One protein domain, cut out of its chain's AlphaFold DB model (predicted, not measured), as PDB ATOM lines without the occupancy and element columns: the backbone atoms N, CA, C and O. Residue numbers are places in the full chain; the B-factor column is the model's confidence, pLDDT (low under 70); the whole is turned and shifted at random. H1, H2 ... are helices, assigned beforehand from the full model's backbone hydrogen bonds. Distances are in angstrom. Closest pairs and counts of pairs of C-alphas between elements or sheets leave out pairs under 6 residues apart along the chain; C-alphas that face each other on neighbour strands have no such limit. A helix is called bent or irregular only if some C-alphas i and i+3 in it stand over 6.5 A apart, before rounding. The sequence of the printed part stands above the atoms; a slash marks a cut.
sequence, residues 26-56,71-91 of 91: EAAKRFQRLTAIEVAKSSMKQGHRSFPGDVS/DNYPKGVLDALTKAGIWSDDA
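Overview. This is residues 26 to 56 and 71 to 91 of the 91 residues of a protein of Hamiltonella defensa subsp. Acyrthosiphon pisum (strain 5AT) (UniProt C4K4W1). One long helix, H1, makes the longest axis, and a shorter helix, H2, packs on it and crosses it steeply near Gln 32, in the first half of H1. The unnamed stretches 47 to 56 and 84 to 91 lie on the same side of H1 as H2. The printed part has 52 residues with two named helices, H1 then H2 along the chain, and no named strand; the class is all helix. The whole is compact, with a radius of gyration of the C-alphas of 11.1 A, and the C-alphas span 30 by 23 by 14 A.

Arrangement. H1, residues 26 to 46, and H2, residues 74 to 83, touch, with 11 pairs of C-alphas within 8 A. Their closest C-alphas are those of Gln 32 and Ala 80, 4.9 A apart. Their lines stand at a steep tilt of 65 degrees, and they run the same way. Their centres are 10.7 A apart. In H1 and H2 every O i to N i+4 pair is within hydrogen-bond range.

Along the chain. H1 begins at C-alpha 26, at (37.632, 37.601, 10.708), and ends at C-alpha 46, at (25.484, 37.554, -16.739), 30.0 A from first to last C-alpha. H2 runs from Pro 74 to Lys 83, 14.0 A from first to last C-alpha, and ends at (33.747, 29.103, -1.523). Neither helix is bent.

Size, cuts and confidence. The two C-alphas farthest apart are those of Glu 26 and Gly 53, at 31.0 A. Residues 57 to 70 are not printed, and C-alphas 56 and 71 are 16.1 A apart across this cut. The link from H1 to H2 is the link across the cut. The printed part ends at Ala 91, the chain's last residue. The mean pLDDT of the printed part is 92.0, and no printed residue is under 70.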
ATOM      1  N   GLU A  26      38.910  36.893  10.875       96.38
ATOM      2  CA  GLU A  26      37.632  37.601  10.708       96.38
ATOM      3  C   GLU A  26      37.607  38.465   9.438       96.38
ATOM      4  O   GLU A  26      36.567  38.578   8.783       96.38
ATOM      5  N   ALA A  27      38.760  39.011   9.037       95.56
ATOM      6  CA  ALA A  27      38.904  39.736   7.778       95.56
ATOM      7  C   ALA A  27      38.695  38.812   6.568       95.56
ATOM      8  O   ALA A  27      37.950  39.175   5.657       95.56
ATOM      9  N   ALA A  28      39.269  37.605   6.586       96.38
ATOM     10  CA  ALA A  28      39.067  36.605   5.538       96.38
ATOM     11  C   ALA A  28      37.606  36.150   5.460       96.38
ATOM     12  O   ALA A  28      37.012  36.164   4.386       96.38
ATOM     13  N   LYS A  29      36.969  35.850   6.600       96.88
ATOM     14  CA  LYS A  29      35.539  35.493   6.638       96.88
ATOM     15  C   LYS A  29      34.657  36.612   6.085       96.88
ATOM     16  O   LYS A  29      33.705  36.350   5.352       96.88
ATOM     17  N   ARG A  30      34.952  37.871   6.430       96.81
ATOM     18  CA  ARG A  30      34.243  39.034   5.876       96.81
ATOM     19  C   ARG A  30      34.448  39.129   4.365       96.81
ATOM     20  O   ARG A  30      33.472  39.335   3.650       96.81
ATOM     21  N   PHE A  31      35.678  38.954   3.896       96.75
ATOM     22  CA  PHE A  31      36.012  38.970   2.477       96.75
ATOM     23  C   PHE A  31      35.283  37.865   1.696       96.75
ATOM     24  O   PHE A  31      34.662  38.162   0.677       96.75
ATOM     25  N   GLN A  32      35.251  36.630   2.209       96.69
ATOM     26  CA  GLN A  32      34.504  35.522   1.601       96.69
ATOM     27  C   GLN A  32      33.003  35.821   1.497       96.69
ATOM     28  O   GLN A  32      32.403  35.607   0.446       96.69
ATOM     29  N   ARG A  33      32.389  36.379   2.553       97.31
ATOM     30  CA  ARG A  33      30.966  36.765   2.523       97.31
ATOM     31  C   ARG A  33      30.676  37.816   1.453       97.31
ATOM     32  O   ARG A  33      29.704  37.678   0.721       97.31
ATOM     33  N   LEU A  34      31.507  38.853   1.357       97.31
ATOM     34  CA  LEU A  34      31.340  39.897   0.340       97.31
ATOM     35  C   LEU A  34      31.559  39.349  -1.075       97.31
ATOM     36  O   LEU A  34      30.805  39.685  -1.982       97.31
ATOM     37  N   THR A  35      32.537  38.457  -1.241       96.62
ATOM     38  CA  THR A  35      32.808  37.775  -2.512       96.62
ATOM     39  C   THR A  35      31.607  36.957  -2.968       96.62
ATOM     40  O   THR A  35      31.191  37.085  -4.114       96.62
ATOM     41  N   ALA A  36      30.985  36.188  -2.069       95.81
ATOM     42  CA  ALA A  36      29.783  35.418  -2.387       95.81
ATOM     43  C   ALA A  36      28.620  36.304  -2.863       95.81
ATOM     44  O   ALA A  36      27.903  35.936  -3.794       95.81
ATOM     45  N   ILE A  37      28.454  37.492  -2.270       96.06
ATOM     46  CA  ILE A  37      27.426  38.453  -2.688       96.06
ATOM     47  C   ILE A  37      27.715  38.968  -4.107       96.06
ATOM     48  O   ILE A  37      26.814  38.945  -4.948       96.06
ATOM     49  N   GLU A  38      28.953  39.372  -4.414       95.56
ATOM     50  CA  GLU A  38      29.272  39.927  -5.742       95.56
ATOM     51  C   GLU A  38      29.324  38.874  -6.841       95.56
ATOM     52  O   GLU A  38      28.934  39.159  -7.979       95.56
ATOM     53  N   VAL A  39      29.709  37.646  -6.498       94.38
ATOM     54  CA  VAL A  39      29.539  36.477  -7.361       94.38
ATOM     55  C   VAL A  39      28.061  36.289  -7.684       94.38
ATOM     56  O   VAL A  39      27.701  36.326  -8.856       94.38
ATOM     57  N   ALA A  40      27.185  36.195  -6.679       93.12
ATOM     58  CA  ALA A  40      25.755  35.989  -6.905       93.12
ATOM     59  C   ALA A  40      25.131  37.103  -7.764       93.12
ATOM     60  O   ALA A  40      24.389  36.818  -8.707       93.12
ATOM     61  N   LYS A  41      25.469  38.374  -7.500       93.81
ATOM     62  CA  LYS A  41      25.023  39.508  -8.330       93.81
ATOM     63  C   LYS A  41      25.506  39.391  -9.774       93.81
ATOM     64  O   LYS A  41      24.721  39.583 -10.703       93.81
ATOM     65  N   SER A  42      26.782  39.066  -9.969       92.75
ATOM     66  CA  SER A  42      27.377  38.927 -11.302       92.75
ATOM     67  C   SER A  42      26.768  37.756 -12.066       92.75
ATOM     68  O   SER A  42      26.439  37.907 -13.242       92.75
ATOM     69  N   SER A  43      26.538  36.634 -11.386       91.38
ATOM     70  CA  SER A  43      25.870  35.446 -11.911       91.38
ATOM     71  C   SER A  43      24.448  35.733 -12.375       91.38
ATOM     72  O   SER A  43      24.076  35.326 -13.474       91.38
ATOM     73  N   MET A  44      23.663  36.474 -11.586       89.50
ATOM     74  CA  MET A  44      22.310  36.885 -11.980       89.50
ATOM     75  C   MET A  44      22.324  37.821 -13.192       89.50
ATOM     76  O   MET A  44      21.494  37.678 -14.084       89.50
ATOM     77  N   LYS A  45      23.277  38.759 -13.251       91.25
ATOM     78  CA  LYS A  45      23.387  39.729 -14.350       91.25
ATOM     79  C   LYS A  45      23.877  39.103 -15.659       91.25
ATOM     80  O   LYS A  45      23.454  39.528 -16.726       91.25
ATOM     81  N   GLN A  46      24.803  38.146 -15.580       90.31
ATOM     82  CA  GLN A  46      25.484  37.554 -16.739       90.31
ATOM     83  C   GLN A  46      24.928  36.172 -17.124       90.31
ATOM     84  O   GLN A  46      25.347  35.629 -18.136       90.31
ATOM     85  N   GLY A  47      24.006  35.596 -16.344       85.12
ATOM     86  CA  GLY A  47      23.365  34.314 -16.656       85.12
ATOM     87  C   GLY A  47      24.226  33.072 -16.396       85.12
ATOM     88  O   GLY A  47      23.932  32.007 -16.930       85.12
ATOM     89  N   HIS A  48      25.275  33.172 -15.572       78.56
ATOM     90  CA  HIS A  48      26.208  32.071 -15.297       78.56
ATOM     91  C   HIS A  48      26.279  31.756 -13.804       78.56
ATOM     92  O   HIS A  48      26.637  32.628 -13.020       78.56
ATOM     93  N   ARG A  49      25.982  30.516 -13.394       74.38
ATOM     94  CA  ARG A  49      26.063  30.100 -11.978       74.38
ATOM     95  C   ARG A  49      27.410  29.499 -11.582       74.38
ATOM     96  O   ARG A  49      27.852  29.748 -10.473       74.38
ATOM     97  N   SER A  50      28.022  28.712 -12.458       87.75
ATOM     98  CA  SER A  50      29.294  28.029 -12.209       87.75
ATOM     99  C   SER A  50      29.942  27.658 -13.545       87.75
ATOM    100  O   SER A  50      29.227  27.488 -14.538       87.75
ATOM    101  N   PHE A  51      31.268  27.564 -13.575       89.12
ATOM    102  CA  PHE A  51      32.054  27.167 -14.741       89.12
ATOM    103  C   PHE A  51      32.515  25.714 -14.573       89.12
ATOM    104  O   PHE A  51      33.336  25.447 -13.696       89.12
ATOM    105  N   PRO A  52      31.986  24.767 -15.369       88.06
ATOM    106  CA  PRO A  52      32.484  23.400 -15.369       88.06
ATOM    107  C   PRO A  52      33.781  23.299 -16.188       88.06
ATOM    108  O   PRO A  52      33.826  23.770 -17.325       88.06
ATOM    109  N   GLY A  53      34.796  22.635 -15.631       89.31
ATOM    110  CA  GLY A  53      36.080  22.380 -16.295       89.31
ATOM    111  C   GLY A  53      37.103  23.505 -16.134       89.31
ATOM    112  O   GLY A  53      36.990  24.338 -15.236       89.31
ATOM    113  N   ASP A  54      38.107  23.500 -17.010       92.00
ATOM    114  CA  ASP A  54      39.261  24.394 -16.918       92.00
ATOM    115  C   ASP A  54      38.871  25.861 -17.123       92.00
ATOM    116  O   ASP A  54      38.125  26.224 -18.039       92.00
ATOM    117  N   VAL A  55      39.433  26.731 -16.284       91.94
ATOM    118  CA  VAL A  55      39.186  28.173 -16.316       91.94
ATOM    119  C   VAL A  55      40.491  28.952 -16.399       91.94
ATOM    120  O   VAL A  55      41.503  28.600 -15.803       91.94
ATOM    121  N   SER A  56      40.459  30.074 -17.115       92.69
ATOM    122  CA  SER A  56      41.527  31.074 -17.076       92.69
ATOM    123  C   SER A  56      41.088  32.253 -16.216       92.69
ATOM    124  O   SER A  56      40.050  32.866 -16.477       92.69
ATOM    125  N   ASP A  71      51.724  36.866  -5.351       84.81
ATOM    126  CA  ASP A  71      51.035  35.656  -4.901       84.81
ATOM    127  C   ASP A  71      50.289  35.836  -3.565       84.81
ATOM    128  O   ASP A  71      49.379  35.068  -3.237       84.81
ATOM    129  N   ASN A  72      50.588  36.908  -2.829       88.19
ATOM    130  CA  ASN A  72      50.040  37.188  -1.503       88.19
ATOM    131  C   ASN A  72      48.531  37.501  -1.486       88.19
ATOM    132  O   ASN A  72      47.908  37.474  -0.427       88.19
ATOM    133  N   TYR A  73      47.925  37.822  -2.626       88.56
ATOM    134  CA  TYR A  73      46.488  38.100  -2.738       88.56
ATOM    135  C   TYR A  73      45.717  37.064  -3.553       88.56
ATOM    136  O   TYR A  73      44.636  36.680  -3.096       88.56
ATOM    137  N   PRO A  74      46.232  36.570  -4.699       91.38
ATOM    138  CA  PRO A  74      45.559  35.555  -5.499       91.38
ATOM    139  C   PRO A  74      45.076  34.368  -4.681       91.38
ATOM    140  O   PRO A  74      43.918  33.993  -4.814       91.38
ATOM    141  N   LYS A  75      45.886  33.850  -3.749       90.50
ATOM    142  CA  LYS A  75      45.488  32.694  -2.933       90.50
ATOM    143  C   LYS A  75      44.182  32.923  -2.163       90.50
ATOM    144  O   LYS A  75      43.317  32.059  -2.141       90.50
ATOM    145  N   GLY A  76      44.030  34.091  -1.537       92.88
ATOM    146  CA  GLY A  76      42.821  34.423  -0.779       92.88
ATOM    147  C   GLY A  76      41.610  34.706  -1.671       92.88
ATOM    148  O   GLY A  76      40.473  34.473  -1.253       92.88
ATOM    149  N   VAL A  77      41.853  35.204  -2.888       94.56
ATOM    150  CA  VAL A  77      40.819  35.437  -3.907       94.56
ATOM    151  C   VAL A  77      40.298  34.113  -4.456       94.56
ATOM    152  O   VAL A  77      39.086  33.924  -4.476       94.56
ATOM    153  N   LEU A  78      41.186  33.200  -4.855       94.62
ATOM    154  CA  LEU A  78      40.812  31.890  -5.393       94.62
ATOM    155  C   LEU A  78      40.011  31.082  -4.366       94.62
ATOM    156  O   LEU A  78      38.894  30.681  -4.672       94.62
ATOM    157  N   ASP A  79      40.481  31.001  -3.117       94.69
ATOM    158  CA  ASP A  79      39.759  30.339  -2.018       94.69
ATOM    159  C   ASP A  79      38.344  30.919  -1.812       94.69
ATOM    160  O   ASP A  79      37.360  30.190  -1.652       94.69
ATOM    161  N   ALA A  80      38.205  32.249  -1.881       95.69
ATOM    162  CA  ALA A  80      36.905  32.902  -1.757       95.69
ATOM    163  C   ALA A  80      35.982  32.635  -2.959       95.69
ATOM    164  O   ALA A  80      34.770  32.519  -2.768       95.69
ATOM    165  N   LEU A  81      36.527  32.526  -4.176       95.00
ATOM    166  CA  LEU A  81      35.774  32.187  -5.387       95.00
ATOM    167  C   LEU A  81      35.327  30.719  -5.389       95.00
ATOM    168  O   LEU A  81      34.165  30.457  -5.713       95.00
ATOM    169  N   THR A  82      36.185  29.795  -4.937       95.62
ATOM    170  CA  THR A  82      35.823  28.392  -4.683       95.62
ATOM    171  C   THR A  82      34.678  28.337  -3.674       95.62
ATOM    172  O   THR A  82      33.636  27.731  -3.923       95.62
ATOM    173  N   LYS A  83      34.796  29.067  -2.553       94.81
ATOM    174  CA  LYS A  83      33.747  29.103  -1.523       94.81
ATOM    175  C   LYS A  83      32.436  29.730  -2.006       94.81
ATOM    176  O   LYS A  83      31.372  29.363  -1.511       94.81
ATOM    177  N   ALA A  84      32.513  30.667  -2.949       94.50
ATOM    178  CA  ALA A  84      31.363  31.299  -3.585       94.50
ATOM    179  C   ALA A  84      30.721  30.444  -4.697       94.50
ATOM    180  O   ALA A  84      29.655  30.809  -5.187       94.50
ATOM    181  N   GLY A  85      31.333  29.315  -5.074       92.94
ATOM    182  CA  GLY A  85      30.776  28.361  -6.035       92.94
ATOM    183  C   GLY A  85      30.981  28.730  -7.505       92.94
ATOM    184  O   GLY A  85      30.260  28.219  -8.362       92.94
ATOM    185  N   ILE A  86      31.953  29.599  -7.818       93.06
ATOM    186  CA  ILE A  86      32.289  29.915  -9.218       93.06
ATOM    187  C   ILE A  86      32.745  28.672  -9.982       93.06
ATOM    188  O   ILE A  86      32.386  28.509 -11.147       93.06
ATOM    189  N   TRP A  87      33.482  27.794  -9.318       93.44
ATOM    190  CA  TRP A  87      33.948  26.498  -9.798       93.44
ATOM    191  C   TRP A  87      33.898  25.502  -8.634       93.44
ATOM    192  O   TRP A  87      33.586  25.879  -7.500       93.44
ATOM    193  N   SER A  88      34.176  24.229  -8.907       90.56
ATOM    194  CA  SER A  88      34.186  23.182  -7.877       90.56
ATOM    195  C   SER A  88      35.484  23.140  -7.073       90.56
ATOM    196  O   SER A  88      35.432  22.855  -5.880       90.56
ATOM    197  N   ASP A  89      36.614  23.431  -7.716       88.88
ATOM    198  CA  ASP A  89      37.953  23.388  -7.128       88.88
ATOM    199  C   ASP A  89      38.855  24.425  -7.820       88.88
ATOM    200  O   ASP A  89      38.620  24.748  -8.985       88.88
ATOM    201  N   ASP A  90      39.835  24.970  -7.097       86.38
ATOM    202  CA  ASP A  90      40.862  25.896  -7.607       86.38
ATOM    203  C   ASP A  90      42.207  25.209  -7.910       86.38
ATOM    204  O   ASP A  90      43.214  25.897  -8.102       86.38
ATOM    205  N   ALA A  91      42.214  23.872  -7.929       83.69
ATOM    206  CA  ALA A  91      43.347  23.028  -8.307       83.69
ATOM    207  C   ALA A  91      43.654  23.036  -9.814       83.69
ATOM    208  O   ALA A  91      42.713  23.182 -10.626       83.69
TER     209      ALA A  91